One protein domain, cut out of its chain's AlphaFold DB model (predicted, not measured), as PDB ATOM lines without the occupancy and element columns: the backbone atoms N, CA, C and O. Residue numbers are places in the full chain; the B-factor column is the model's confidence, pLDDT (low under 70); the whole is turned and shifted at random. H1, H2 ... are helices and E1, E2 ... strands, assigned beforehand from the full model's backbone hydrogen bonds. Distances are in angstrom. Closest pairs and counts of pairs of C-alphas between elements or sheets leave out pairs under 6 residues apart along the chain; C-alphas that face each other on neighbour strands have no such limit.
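Overview. This is residues 6 to 110 of the 111 residues of the protein "Transcriptional regulator MraZ" of endosymbiont 'TC1' of Trimyema compressum (UniProt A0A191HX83). A strongly twisted sheet of five short strands makes the core, and the pair H1 and H2, side by side and running opposite ways, reaches away from it like an arm whose far end, residues 41 to 49, sticks out. H3 packs on the sheet over E2, while H4 stands up from it at the E4 and E5 end. The printed part has 105 residues with four named helices and five named strands, in the order E1 E2 H1 H2 E3 H3 E4 E5 H4; the sheet's order is E3 E1 E2 E5 E4, all antiparallel, and the class is mixed, helices and strands. The whole is compact, with a radius of gyration of the C-alphas of 14.6 A and spans of 42 by 33 by 26 A.

Arrangement. E1, residues 15 to 19, and E2, residues 25 to 29, form an antiparallel hairpin, with N 16 and O 28 at 2.8 A. H1, residues 30 to 42, only grazes the sheet with its residues 30 to 34. H2, residues 48 to 59, only grazes it with its residues 56 to 59. H1 and H2 are close but not clearly touching, the closest C-alphas being those of Ile 40 and Ile 50 at 7.7 A, with a shallow tilt of 19 degrees, opposite ways. E3, residues 62 to 64, is an edge strand antiparallel to E1, with N 17 and O 62 at 2.8 A. E2, H1, H2 and E3 form a split strand-helix-strand unit, two strands running the same way with E1 between them, and its crossover is right-handed. H3, residues 76 to 82, is on the sheet at a height of 7.7 A, only just over E2, on which 3 of its 7 C-alphas fall. E4, residues 88 to 92, is the other edge strand and forms a hairpin with E5, residues 97 to 101, with N 98 and O 91 at 2.8 A. E5 is also antiparallel to E2, with N 27 and O 97 at 2.8 A. H4, residues 102 to 108, stands up from the sheet at 54 degrees; the closest C-alphas of E4 and H4 are those of Ala 88 and Arg 102, 4.5 A apart. H3 and H4 are apart. In H1, H2, H3 and H4 every O i to N i+4 pair is within hydrogen-bond range.

Along the chain. E1 begins at C-alpha 15 (308.228, 234.216, 127.644) and, like E2, is 13.6 A long. H1 measures 18.6 A and ends at C-alpha 42 (304.098, 223.031, 147.966); H2 measures 16.5 A. E3 spans 6.4 A, H3 10.0 A, E4 13.3 A and E5 13.5 A. H4, 10.0 A, ends at C-alpha 108 (311.432, 254.399, 143.169).

Size, cuts and confidence. The two C-alphas farthest apart, those of Thr 46 and Gln 69, are 44.1 A apart. The printed part has no cut, and its one long link is E3 to H3. The mean pLDDT of the printed part is 87.6; residues 6 to 13 and residue 45 are under 70.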
ATOM      1  N   LYS A   6     322.345 240.713 125.456       67.25
ATOM      2  CA  LYS A   6     322.741 239.758 126.508       67.25
ATOM      3  C   LYS A   6     321.573 238.987 127.141       67.25
ATOM      4  O   LYS A   6     321.801 238.024 127.858       67.25
ATOM      5  N   PHE A   7     320.343 239.449 126.919       61.72
ATOM      6  CA  PHE A   7     319.119 238.787 127.355       61.72
ATOM      7  C   PHE A   7     318.394 238.099 126.185       61.72
ATOM      8  O   PHE A   7     317.198 237.891 126.302       61.72
ATOM      9  N   ARG A   8     319.055 237.834 125.042       61.34
ATOM     10  CA  ARG A   8     318.438 237.234 123.839       61.34
ATOM     11  C   ARG A   8     319.027 235.900 123.380       61.34
ATOM     12  O   ARG A   8     318.359 235.186 122.634       61.34
ATOM     13  N   ASP A   9     320.268 235.589 123.739       51.81
ATOM     14  CA  ASP A   9     320.947 234.410 123.198       51.81
ATOM     15  C   ASP A   9     320.340 233.119 123.780       51.81
ATOM     16  O   ASP A   9     320.420 232.882 124.984       51.81
ATOM     17  N   GLY A  10     319.724 232.293 122.915       49.09
ATOM     18  CA  GLY A  10     319.212 230.953 123.256       49.09
ATOM     19  C   GLY A  10     317.696 230.724 123.146       49.09
ATOM     20  O   GLY A  10     317.223 229.658 123.536       49.09
ATOM     21  N   PHE A  11     316.907 231.670 122.626       52.94
ATOM     22  CA  PHE A  11     315.441 231.567 122.682       52.94
ATOM     23  C   PHE A  11     314.799 230.569 121.701       52.94
ATOM     24  O   PHE A  11     314.321 230.930 120.630       52.94
ATOM     25  N   VAL A  12     314.693 229.316 122.158       55.25
ATOM     26  CA  VAL A  12     313.551 228.404 121.902       55.25
ATOM     27  C   VAL A  12     312.517 228.512 123.049       55.25
ATOM     28  O   VAL A  12     311.560 227.750 123.140       55.25
ATOM     29  N   GLU A  13     312.725 229.448 123.975       66.62
ATOM     30  CA  GLU A  13     312.023 229.541 125.254       66.62
ATOM     31  C   GLU A  13     310.808 230.484 125.153       66.62
ATOM     32  O   GLU A  13     310.890 231.562 124.561       66.62
ATOM     33  N   ILE A  14     309.664 230.069 125.709       82.19
ATOM     34  CA  ILE A  14     308.442 230.886 125.779       82.19
ATOM     35  C   ILE A  14     308.597 231.896 126.915       82.19
ATOM     36  O   ILE A  14     308.975 231.526 128.030       82.19
ATOM     37  N   PHE A  15     308.259 233.156 126.644       91.06
ATOM     38  CA  PHE A  15     308.228 234.216 127.644       91.06
ATOM     39  C   PHE A  15     306.809 234.644 127.940       91.06
ATOM     40  O   PHE A  15     305.963 234.699 127.052       91.06
ATOM     41  N   TYR A  16     306.588 235.022 129.190       94.06
ATOM     42  CA  TYR A  16     305.314 235.510 129.678       94.06
ATOM     43  C   TYR A  16     305.470 236.948 130.140       94.06
ATOM     44  O   TYR A  16     306.363 237.260 130.928       94.06
ATOM     45  N   LEU A  17     304.581 237.817 129.672       95.69
ATOM     46  CA  LEU A  17     304.448 239.191 130.132       95.69
ATOM     47  C   LEU A  17     303.193 239.311 130.999       95.69
ATOM     48  O   LEU A  17     302.112 238.899 130.590       95.69
ATOM     49  N   CYS A  18     303.314 239.907 132.180       95.00
ATOM     50  CA  CYS A  18     302.179 240.114 133.082       95.00
ATOM     51  C   CYS A  18     302.317 241.397 133.902       95.00
ATOM     52  O   CYS A  18     303.327 242.101 133.833       95.00
ATOM     53  N   LYS A  19     301.277 241.711 134.678       94.50
ATOM     54  CA  LYS A  19     301.320 242.784 135.674       94.50
ATOM     55  C   LYS A  19     302.276 242.397 136.799       94.50
ATOM     56  O   LYS A  19     302.127 241.331 137.392       94.50
ATOM     57  N   GLY A  20     303.234 243.268 137.076       92.06
ATOM     58  CA  GLY A  20     304.134 243.168 138.213       92.06
ATOM     59  C   GLY A  20     303.623 243.906 139.439       92.06
ATOM     60  O   GLY A  20     302.482 244.372 139.495       92.06
ATOM     61  N   PHE A  21     304.498 244.003 140.432       89.44
ATOM     62  CA  PHE A  21     304.238 244.746 141.656       89.44
ATOM     63  C   PHE A  21     304.443 246.252 141.432       89.44
ATOM     64  O   PHE A  21     305.235 246.664 140.587       89.44
ATOM     65  N   GLU A  22     303.715 247.083 142.187       90.94
ATOM     66  CA  GLU A  22     303.883 248.550 142.191       90.94
ATOM     67  C   GLU A  22     303.794 249.193 140.786       90.94
ATOM     68  O   GLU A  22     304.584 250.064 140.423       90.94
ATOM     69  N   ASP A  23     302.808 248.759 139.995       91.69
ATOM     70  CA  ASP A  23     302.519 249.236 138.635       91.69
ATOM     71  C   ASP A  23     303.671 249.070 137.621       91.69
ATOM     72  O   ASP A  23     303.821 249.883 136.703       91.69
ATOM     73  N   CYS A  24     304.486 248.022 137.752       95.88
ATOM     74  CA  CYS A  24     305.395 247.580 136.690       95.88
ATOM     75  C   CYS A  24     304.802 246.411 135.890       95.88
ATOM     76  O   CYS A  24     303.751 245.866 136.227       95.88
ATOM     77  N   LEU A  25     305.460 246.008 134.807       96.50
ATOM     78  CA  LEU A  25     305.221 244.711 134.164       96.50
ATOM     79  C   LEU A  25     306.385 243.777 134.459       96.50
ATOM     80  O   LEU A  25     307.499 244.250 134.649       96.50
ATOM     81  N   MET A  26     306.151 242.470 134.418       95.38
ATOM     82  CA  MET A  26     307.212 241.466 134.527       95.38
ATOM     83  C   MET A  26     307.275 240.612 133.272       95.38
ATOM     84  O   MET A  26     306.231 240.211 132.755       95.38
ATOM     85  N   ILE A  27     308.494 240.308 132.828       94.94
ATOM     86  CA  ILE A  27     308.784 239.280 131.831       94.94
ATOM     87  C   ILE A  27     309.452 238.108 132.541       94.94
ATOM     88  O   ILE A  27     310.527 238.272 133.122       94.94
ATOM     89  N   LEU A  28     308.838 236.935 132.447       93.50
ATOM     90  CA  LEU A  28     309.337 235.680 133.005       93.50
ATOM     91  C   LEU A  28     309.570 234.678 131.875       93.50
ATOM     92  O   LEU A  28     308.788 234.640 130.925       93.50
ATOM     93  N   SER A  29     310.611 233.853 131.983       91.69
ATOM     94  CA  SER A  29     310.715 232.668 131.127       91.69
ATOM     95  C   SER A  29     309.776 231.573 131.625       91.69
ATOM     96  O   SER A  29     309.366 231.562 132.791       91.69
ATOM     97  N   SER A  30     309.452 230.618 130.758       90.00
ATOM     98  CA  SER A  30     308.671 229.436 131.132       90.00
ATOM     99  C   SER A  30     309.278 228.662 132.305       90.00
ATOM    100  O   SER A  30     308.534 228.194 133.166       90.00
ATOM    101  N   ASN A  31     310.609 228.586 132.399       91.12
ATOM    102  CA  ASN A  31     311.301 227.959 133.523       91.12
ATOM    103  C   ASN A  31     311.005 228.667 134.859       91.12
ATOM    104  O   ASN A  31     310.718 228.020 135.865       91.12
ATOM    105  N   GLU A  32     311.024 230.001 134.883       92.12
ATOM    106  CA  GLU A  32     310.713 230.762 136.102       92.12
ATOM    107  C   GLU A  32     309.240 230.643 136.496       92.12
ATOM    108  O   GLU A  32     308.924 230.502 137.679       92.12
ATOM    109  N   VAL A  33     308.333 230.604 135.516       91.56
ATOM    110  CA  VAL A  33     306.914 230.320 135.769       91.56
ATOM    111  C   VAL A  33     306.739 228.941 136.415       91.56
ATOM    112  O   VAL A  33     306.079 228.834 137.447       91.56
ATOM    113  N   GLN A  34     307.394 227.898 135.895       90.62
ATOM    114  CA  GLN A  34     307.330 226.544 136.467       90.62
ATOM    115  C   GLN A  34     307.863 226.471 137.906       90.62
ATOM    116  O   GLN A  34     307.301 225.762 138.749       90.62
ATOM    117  N   LYS A  35     308.925 227.222 138.224       90.94
ATOM    118  CA  LYS A  35     309.442 227.322 139.599       90.94
ATOM    119  C   LYS A  35     308.420 227.963 140.538       90.94
ATOM    120  O   LYS A  35     308.217 227.469 141.647       90.94
ATOM    121  N   ILE A  36     307.746 229.028 140.092       89.25
ATOM    122  CA  ILE A  36     306.670 229.679 140.854       89.25
ATOM    123  C   ILE A  36     305.516 228.698 141.086       89.25
ATOM    124  O   ILE A  36     305.063 228.545 142.220       89.25
ATOM    125  N   GLU A  37     305.069 227.989 140.049       87.94
ATOM    126  CA  GLU A  37     304.001 226.990 140.159       87.94
ATOM    127  C   GLU A  37     304.344 225.873 141.146       87.94
ATOM    128  O   GLU A  37     303.509 225.497 141.970       87.94
ATOM    129  N   THR A  38     305.572 225.354 141.089       89.50
ATOM    130  CA  THR A  38     306.050 224.305 142.001       89.50
ATOM    131  C   THR A  38     305.983 224.775 143.450       89.50
ATOM    132  O   THR A  38     305.360 224.122 144.285       89.50
ATOM    133  N   LYS A  39     306.507 225.972 143.731       86.19
ATOM    134  CA  LYS A  39     306.492 226.549 145.080       86.19
ATOM    135  C   LYS A  39     305.074 226.809 145.597       86.19
ATOM    136  O   LYS A  39     304.791 226.646 146.783       86.19
ATOM    137  N   ILE A  40     304.155 227.190 144.711       84.75
ATOM    138  CA  ILE A  40     302.743 227.365 145.066       84.75
ATOM    139  C   ILE A  40     302.084 226.022 145.395       84.75
ATOM    140  O   ILE A  40     301.338 225.963 146.367       84.75
ATOM    141  N   LYS A  41     302.365 224.953 144.634       81.88
ATOM    142  CA  LYS A  41     301.843 223.599 144.905       81.88
ATOM    143  C   LYS A  41     302.319 223.047 146.250       81.88
ATOM    144  O   LYS A  41     301.562 222.349 146.915       81.88
ATOM    145  N   GLU A  42     303.545 223.375 146.648       83.31
ATOM    146  CA  GLU A  42     304.098 223.031 147.966       83.31
ATOM    147  C   GLU A  42     303.444 223.827 149.107       83.31
ATOM    148  O   GLU A  42     303.436 223.394 150.260       83.31
ATOM    149  N   THR A  43     302.860 224.988 148.799       73.25
ATOM    150  CA  THR A  43     302.158 225.816 149.779       73.25
ATOM    151  C   THR A  43     300.681 225.411 149.865       73.25
ATOM    152  O   THR A  43     300.063 224.989 148.890       73.25
ATOM    153  N   HIS A  44     300.058 225.537 151.040       70.88
ATOM    154  CA  HIS A  44     298.666 225.118 151.223       70.88
ATOM    155  C   HIS A  44     297.701 225.973 150.375       70.88
ATOM    156  O   HIS A  44     297.389 227.112 150.725       70.88
ATOM    157  N   LEU A  45     297.148 225.390 149.303       69.75
ATOM    158  CA  LEU A  45     296.115 225.985 148.431       69.75
ATOM    159  C   LEU A  45     294.826 226.388 149.176       69.75
ATOM    160  O   LEU A  45     293.969 227.077 148.615       69.75
ATOM    161  N   THR A  46     294.675 225.988 150.441       79.81
ATOM    162  CA  THR A  46     293.613 226.438 151.351       79.81
ATOM    163  C   THR A  46     293.795 227.891 151.800       79.81
ATOM    164  O   THR A  46     292.811 228.526 152.190       79.81
ATOM    165  N   ASN A  47     294.981 228.480 151.624       87.00
ATOM    166  CA  ASN A  47     295.222 229.897 151.868       87.00
ATOM    167  C   ASN A  47     294.505 230.777 150.820       87.00
ATOM    168  O   ASN A  47     294.710 230.651 149.610       87.00
ATOM    169  N   LYS A  48     293.639 231.679 151.297       89.56
ATOM    170  CA  LYS A  48     292.842 232.586 150.459       89.56
ATOM    171  C   LYS A  48     293.711 233.559 149.658       89.56
ATOM    172  O   LYS A  48     293.419 233.773 148.482       89.56
ATOM    173  N   ASP A  49     294.770 234.088 150.261       88.44
ATOM    174  CA  ASP A  49     295.637 235.095 149.647       88.44
ATOM    175  C   ASP A  49     296.450 234.488 148.504       88.44
ATOM    176  O   ASP A  49     296.560 235.089 147.438       88.44
ATOM    177  N   ILE A  50     296.908 233.240 148.659       86.50
ATOM    178  CA  ILE A  50     297.587 232.495 147.587       86.50
ATOM    179  C   ILE A  50     296.649 232.282 146.401       86.50
ATOM    180  O   ILE A  50     297.019 232.546 145.257       86.50
ATOM    181  N   ARG A  51     295.403 231.853 146.649       87.75
ATOM    182  CA  ARG A  51     294.415 231.700 145.568       87.75
ATOM    183  C   ARG A  51     294.119 233.026 144.873       87.75
ATOM    184  O   ARG A  51     293.945 233.044 143.656       87.75
ATOM    185  N   GLN A  52     294.035 234.122 145.624       88.38
ATOM    186  CA  GLN A  52     293.805 235.449 145.057       88.38
ATOM    187  C   GLN A  52     295.001 235.921 144.224       88.38
ATOM    188  O   GLN A  52     294.801 236.375 143.098       88.38
ATOM    189  N   PHE A  53     296.223 235.735 144.726       86.69
ATOM    190  CA  PHE A  53     297.454 236.019 143.996       86.69
ATOM    191  C   PHE A  53     297.507 235.246 142.677       86.69
ATOM    192  O   PHE A  53     297.638 235.865 141.627       86.69
ATOM    193  N   MET A  54     297.299 233.924 142.703       86.81
ATOM    194  CA  MET A  54     297.290 233.095 141.493       86.81
ATOM    195  C   MET A  54     296.298 233.597 140.446       86.81
ATOM    196  O   MET A  54     296.644 233.723 139.274       86.81
ATOM    197  N   ARG A  55     295.062 233.902 140.864       87.31
ATOM    198  CA  ARG A  55     294.030 234.400 139.947       87.31
ATOM    199  C   ARG A  55     294.475 235.681 139.266       87.31
ATOM    200  O   ARG A  55     294.288 235.799 138.066       87.31
ATOM    201  N   ILE A  56     295.052 236.625 140.002       84.25
ATOM    202  CA  ILE A  56     295.478 237.913 139.439       84.25
ATOM    203  C   ILE A  56     296.718 237.736 138.556       84.25
ATOM    204  O   ILE A  56     296.764 238.276 137.454       84.25
ATOM    205  N   PHE A  57     297.698 236.970 139.030       85.75
ATOM    206  CA  PHE A  57     298.991 236.786 138.381       85.75
ATOM    207  C   PHE A  57     298.863 236.011 137.065       85.75
ATOM    208  O   PHE A  57     299.203 236.536 136.008       85.75
ATOM    209  N   PHE A  58     298.289 234.803 137.104       86.25
ATOM    210  CA  PHE A  58     298.203 233.933 135.929       86.25
ATOM    211  C   PHE A  58     297.140 234.384 134.923       86.25
ATOM    212  O   PHE A  58     297.367 234.272 133.725       86.25
ATOM    213  N   SER A  59     296.005 234.957 135.357       84.62
ATOM    214  CA  SER A  59     295.004 235.465 134.392       84.62
ATOM    215  C   SER A  59     295.490 236.682 133.600       84.62
ATOM    216  O   SER A  59     294.938 236.995 132.548       84.62
ATOM    217  N   GLY A  60     296.503 237.382 134.116       83.50
ATOM    218  CA  GLY A  60     297.116 238.535 133.470       83.50
ATOM    219  C   GLY A  60     298.343 238.202 132.621       83.50
ATOM    220  O   GLY A  60     298.918 239.133 132.054       83.50
ATOM    221  N   MET A  61     298.763 236.934 132.564       91.62
ATOM    222  CA  MET A  61     299.896 236.493 131.753       91.62
ATOM    223  C   MET A  61     299.510 236.368 130.285       91.62
ATOM    224  O   MET A  61     298.462 235.827 129.941       91.62
ATOM    225  N   VAL A  62     300.389 236.864 129.422       92.75
ATOM    226  CA  VAL A  62     300.308 236.678 127.977       92.75
ATOM    227  C   VAL A  62     301.650 236.210 127.445       92.75
ATOM    228  O   VAL A  62     302.697 236.676 127.901       92.75
ATOM    229  N   ASP A  63     301.610 235.339 126.450       91.56
ATOM    230  CA  ASP A  63     302.811 234.894 125.759       91.56
ATOM    231  C   ASP A  63     303.393 236.053 124.950       91.56
ATOM    232  O   ASP A  63     302.675 236.811 124.286       91.56
ATOM    233  N   VAL A  64     304.713 236.196 124.996       89.94
ATOM    234  CA  VAL A  64     305.447 237.171 124.195       89.94
ATOM    235  C   VAL A  64     306.631 236.508 123.515       89.94
ATOM    236  O   VAL A  64     307.315 235.658 124.079       89.94
ATOM    237  N   SER A  65     306.887 236.936 122.285       84.88
ATOM    238  CA  SER A  65     308.073 236.571 121.526       84.88
ATOM    239  C   SER A  65     308.922 237.807 121.266       84.88
ATOM    240  O   SER A  65     308.427 238.937 121.191       84.88
ATOM    241  N   PHE A  66     310.224 237.578 121.145       84.81
ATOM    242  CA  PHE A  66     311.175 238.602 120.754       84.81
ATOM    243  C   PHE A  66     311.326 238.568 119.240       84.81
ATOM    244  O   PHE A  66     311.551 237.508 118.656       84.81
ATOM    245  N   ASP A  67     311.226 239.727 118.595       85.25
ATOM    246  CA  ASP A  67     311.645 239.843 117.201       85.25
ATOM    247  C   ASP A  67     313.181 239.664 117.085       85.25
ATOM    248  O   ASP A  67     313.891 239.699 118.098       85.25
ATOM    249  N   PRO A  68     313.747 239.512 115.873       81.69
ATOM    250  CA  PRO A  68     315.197 239.354 115.688       81.69
ATOM    251  C   PRO A  68     316.048 240.499 116.267       81.69
ATOM    252  O   PRO A  68     317.246 240.354 116.500       81.69
ATOM    253  N   GLN A  69     315.440 241.657 116.527       84.19
ATOM    254  CA  GLN A  69     316.094 242.816 117.132       84.19
ATOM    255  C   GLN A  69     315.916 242.869 118.656       84.19
ATOM    256  O   GLN A  69     316.387 243.807 119.303       84.19
ATOM    257  N   GLY A  70     315.274 241.858 119.242       80.12
ATOM    258  CA  GLY A  70     314.997 241.758 120.665       80.12
ATOM    259  C   GLY A  70     313.843 242.621 121.128       80.12
ATOM    260  O   GLY A  70     313.834 243.043 122.279       80.12
ATOM    261  N   ARG A  71     312.900 242.974 120.262       87.94
ATOM    262  CA  ARG A  71     311.746 243.778 120.667       87.94
ATOM    263  C   ARG A  71     310.587 242.875 121.041       87.94
ATOM    264  O   ARG A  71     310.358 241.865 120.389       87.94
ATOM    265  N   ILE A  72     309.812 243.310 122.029       90.38
ATOM    266  CA  ILE A  72     308.518 242.707 122.361       90.38
ATOM    267  C   ILE A  72     307.386 243.706 122.127       90.38
ATOM    268  O   ILE A  72     307.561 244.928 122.274       90.38
ATOM    269  N   LEU A  73     306.206 243.184 121.800       91.06
ATOM    270  CA  LEU A  73     304.975 243.961 121.753       91.06
ATOM    271  C   LEU A  73     304.305 243.934 123.129       91.06
ATOM    272  O   LEU A  73     303.892 242.883 123.603       91.06
ATOM    273  N   ILE A  74     304.160 245.101 123.762       93.56
ATOM    274  CA  ILE A  74     303.419 245.227 125.025       93.56
ATOM    275  C   ILE A  74     301.941 245.494 124.695       93.56
ATOM    276  O   ILE A  74     301.653 246.554 124.110       93.56
ATOM    277  N   PRO A  75     301.002 244.605 125.082       93.44
ATOM    278  CA  PRO A  75     299.570 244.827 124.909       93.44
ATOM    279  C   PRO A  75     299.113 246.154 125.511       93.44
ATOM    280  O   PRO A  75     299.619 246.597 126.546       93.44
ATOM    281  N   LYS A  76     298.117 246.791 124.886       93.62
ATOM    282  CA  LYS A  76     297.624 248.114 125.301       93.62
ATOM    283  C   LYS A  76     297.157 248.135 126.763       93.62
ATOM    284  O   LYS A  76     297.425 249.106 127.460       93.62
ATOM    285  N   SER A  77     296.511 247.067 127.230       93.06
ATOM    286  CA  SER A  77     296.031 246.926 128.612       93.06
ATOM    287  C   SER A  77     297.170 246.914 129.635       93.06
ATOM    288  O   SER A  77     297.110 247.637 130.627       93.06
ATOM    289  N   LEU A  78     298.231 246.144 129.380       94.69
ATOM    290  CA  LEU A  78     299.414 246.082 130.242       94.69
ATOM    291  C   LEU A  78     300.193 247.397 130.211       94.69
ATOM    292  O   LEU A  78     300.608 247.914 131.245       94.69
ATOM    293  N   ARG A  79     300.310 248.003 129.028       95.19
ATOM    294  CA  ARG A  79     300.936 249.315 128.872       95.19
ATOM    295  C   ARG A  79     300.213 250.400 129.675       95.19
ATOM    296  O   ARG A  79     300.867 251.183 130.359       95.19
ATOM    297  N   ALA A  80     298.880 250.422 129.607       95.25
ATOM    298  CA  ALA A  80     298.046 251.348 130.364       95.25
ATOM    299  C   ALA A  80     298.165 251.111 131.875       95.25
ATOM    300  O   ALA A  80     298.340 252.071 132.616       95.25
ATOM    301  N   PHE A  81     298.149 249.848 132.317       94.75
ATOM    302  CA  PHE A  81     298.358 249.483 133.721       94.75
ATOM    303  C   PHE A  81     299.687 250.025 134.267       94.75
ATOM    304  O   PHE A  81     299.702 250.698 135.292       94.75
ATOM    305  N   ALA A  82     300.791 249.810 133.547       95.94
ATOM    306  CA  ALA A  82     302.099 250.298 133.983       95.94
ATOM    307  C   ALA A  82     302.279 251.821 133.815       95.94
ATOM    308  O   ALA A  82     303.223 252.416 134.343       95.94
ATOM    309  N   GLY A  83     301.360 252.480 133.103       96.25
ATOM    310  CA  GLY A  83     301.422 253.906 132.791       96.25
ATOM    311  C   GLY A  83     302.517 254.257 131.782       96.25
ATOM    312  O   GLY A  83     303.075 255.342 131.856       96.25
ATOM    313  N   ILE A  84     302.867 253.345 130.872       96.06
ATOM    314  CA  ILE A  84     303.949 253.549 129.897       96.06
ATOM    315  C   ILE A  84     303.402 254.268 128.659       96.06
ATOM    316  O   ILE A  84     302.820 253.654 127.768       96.06
ATOM    317  N   ASP A  85     303.599 255.576 128.586       90.62
ATOM    318  CA  ASP A  85     303.134 256.432 127.491       90.62
ATOM    319  C   ASP A  85     304.237 256.772 126.476       90.62
ATOM    320  O   ASP A  85     303.988 256.777 125.271       90.62
ATOM    321  N   LYS A  86     305.462 257.010 126.958       89.50
ATOM    322  CA  LYS A  86     306.629 257.391 126.151       89.50
ATOM    323  C   LYS A  86     307.825 256.491 126.420       89.50
ATOM    324  O   LYS A  86     308.175 255.647 125.599       89.50
ATOM    325  N   GLU A  87     308.450 256.683 127.577       93.56
ATOM    326  CA  GLU A  87     309.703 256.035 127.934       93.56
ATOM    327  C   GLU A  87     309.496 254.972 128.996       93.56
ATOM    328  O   GLU A  87     308.754 255.146 129.968       93.56
ATOM    329  N   ALA A  88     310.227 253.879 128.831       95.44
ATOM    330  CA  ALA A  88     310.219 252.801 129.786       95.44
ATOM    331  C   ALA A  88     311.633 252.324 130.100       95.44
ATOM    332  O   ALA A  88     312.524 252.345 129.251       95.44
ATOM    333  N   ALA A  89     311.821 251.908 131.346       94.75
ATOM    334  CA  ALA A  89     313.046 251.304 131.834       94.75
ATOM    335  C   ALA A  89     312.863 249.789 131.916       94.75
ATOM    336  O   ALA A  89     311.821 249.316 132.372       94.75
ATOM    337  N   VAL A  90     313.886 249.049 131.496       95.25
ATOM    338  CA  VAL A  90     313.975 247.599 131.694       95.25
ATOM    339  C   VAL A  90     314.975 247.347 132.809       95.25
ATOM    340  O   VAL A  90     316.107 247.831 132.744       95.25
ATOM    341  N   VAL A  91     314.551 246.614 133.830       94.38
ATOM    342  CA  VAL A  91     315.328 246.354 135.045       94.38
ATOM    343  C   VAL A  91     315.447 244.848 135.223       94.38
ATOM    344  O   VAL A  91     314.453 244.139 135.135       94.38
ATOM    345  N   GLY A  92     316.657 244.345 135.454       92.94
ATOM    346  CA  GLY A  92     316.854 242.941 135.809       92.94
ATOM    347  C   GLY A  92     316.785 242.752 137.318       92.94
ATOM    348  O   GLY A  92     317.481 243.460 138.043       92.94
ATOM    349  N   THR A  93     315.994 241.785 137.783       91.38
ATOM    350  CA  THR A  93     315.900 241.415 139.211       91.38
ATOM    351  C   THR A  93     316.786 240.221 139.574       91.38
ATOM    352  O   THR A  93     316.889 239.850 140.738       91.38
ATOM    353  N   GLY A  94     317.418 239.603 138.573       89.38
ATOM    354  CA  GLY A  94     318.156 238.344 138.690       89.38
ATOM    355  C   GLY A  94     317.302 237.113 138.379       89.38
ATOM    356  O   GLY A  94     317.836 236.145 137.852       89.38
ATOM    357  N   LEU A  95     315.989 237.174 138.628       88.00
ATOM    358  CA  LEU A  95     315.044 236.091 138.317       88.00
ATOM    359  C   LEU A  95     314.172 236.414 137.101       88.00
ATOM    360  O   LEU A  95     313.883 235.552 136.287       88.00
ATOM    361  N   TYR A  96     313.765 237.670 136.956       91.94
ATOM    362  CA  TYR A  96     312.917 238.133 135.864       91.94
ATOM    363  C   TYR A  96     313.311 239.549 135.452       91.94
ATOM    364  O   TYR A  96     314.169 240.192 136.069       91.94
ATOM    365  N   LEU A  97     312.699 240.041 134.378       94.38
ATOM    366  CA  LEU A  97     312.814 241.444 133.998       94.38
ATOM    367  C   LEU A  97     311.572 242.194 134.444       94.38
ATOM    368  O   LEU A  97     310.459 241.702 134.288       94.38
ATOM    369  N   GLU A  98     311.762 243.410 134.924       96.00
ATOM    370  CA  GLU A  98     310.684 244.362 135.115       96.00
ATOM    371  C   GLU A  98     310.711 245.423 134.022       96.00
ATOM    372  O   GLU A  98     311.773 245.871 133.576       96.00
ATOM    373  N   ILE A  99     309.526 245.865 133.627       96.69
ATOM    374  CA  ILE A  99     309.329 246.996 132.738       96.69
ATOM    375  C   ILE A  99     308.560 248.076 133.484       96.69
ATOM    376  O   ILE A  99     307.429 247.876 133.924       96.69
ATOM    377  N   TRP A 100     309.162 249.252 133.553       97.06
ATOM    378  CA  TRP A 100     308.641 250.395 134.283       97.06
ATOM    379  C   TRP A 100     308.408 251.576 133.362       97.06
ATOM    380  O   TRP A 100     309.176 251.779 132.424       97.06
ATOM    381  N   GLN A 101     307.445 252.438 133.692       97.19
ATOM    382  CA  GLN A 101     307.501 253.821 133.217       97.19
ATOM    383  C   GLN A 101     308.769 254.483 133.789       97.19
ATOM    384  O   GLN A 101     309.083 254.332 134.973       97.19
ATOM    385  N   ARG A 102     309.529 255.176 132.935       95.12
ATOM    386  CA  ARG A 102     310.887 255.652 133.248       95.12
ATOM    387  C   ARG A 102     310.973 256.518 134.512       95.12
ATOM    388  O   ARG A 102     311.835 256.273 135.354       95.12
ATOM    389  N   GLU A 103     310.076 257.486 134.663       94.12
ATOM    390  CA  GLU A 103     310.030 258.401 135.810       94.12
ATOM    391  C   GLU A 103     309.528 257.724 137.094       94.12
ATOM    392  O   GLU A 103     310.029 258.020 138.179       94.12
ATOM    393  N   LYS A 104     308.585 256.775 136.995       94.38
ATOM    394  CA  LYS A 104     308.165 255.943 138.134       94.38
ATOM    395  C   LYS A 104     309.357 255.171 138.692       94.38
ATOM    396  O   LYS A 104     309.582 255.202 139.899       94.38
ATOM    397  N   TRP A 105     310.139 254.535 137.817       95.38
ATOM    398  CA  TRP A 105     311.340 253.808 138.225       95.38
ATOM    399  C   TRP A 105     312.365 254.720 138.893       95.38
ATOM    400  O   TRP A 105     312.823 254.418 139.989       95.38
ATOM    401  N   ARG A 106     312.681 255.858 138.265       93.12
ATOM    402  CA  ARG A 106     313.608 256.867 138.794       93.12
ATOM    403  C   ARG A 106     313.272 257.287 140.224       93.12
ATOM    404  O   ARG A 106     314.095 257.122 141.124       93.12
ATOM    405  N   ARG A 107     312.014 257.680 140.461       92.88
ATOM    406  CA  ARG A 107     311.521 257.996 141.811       92.88
ATOM    407  C   ARG A 107     311.676 256.823 142.776       92.88
ATOM    408  O   ARG A 107     312.093 257.034 143.909       92.88
ATOM    409  N   LYS A 108     311.368 255.602 142.332       89.44
ATOM    410  CA  LYS A 108     311.432 254.399 143.169       89.44
ATOM    411  C   LYS A 108     312.856 254.058 143.624       89.44
ATOM    412  O   LYS A 108     313.032 253.652 144.766       89.44
ATOM    413  N   ILE A 109     313.864 254.254 142.773       91.25
ATOM    414  CA  ILE A 109     315.276 254.023 143.135       91.25
ATOM    415  C   ILE A 109     315.992 255.256 143.700       91.25
ATOM    416  O   ILE A 109     317.205 255.210 143.899       91.25
ATOM    417  N   GLY A 110     315.272 256.358 143.930       78.19
ATOM    418  CA  GLY A 110     315.840 257.597 144.463       78.19
ATOM    419  C   GLY A 110     316.854 258.278 143.533       78.19
ATOM    420  O   GLY A 110     317.839 258.824 144.024       78.19
TER     421      GLY A 110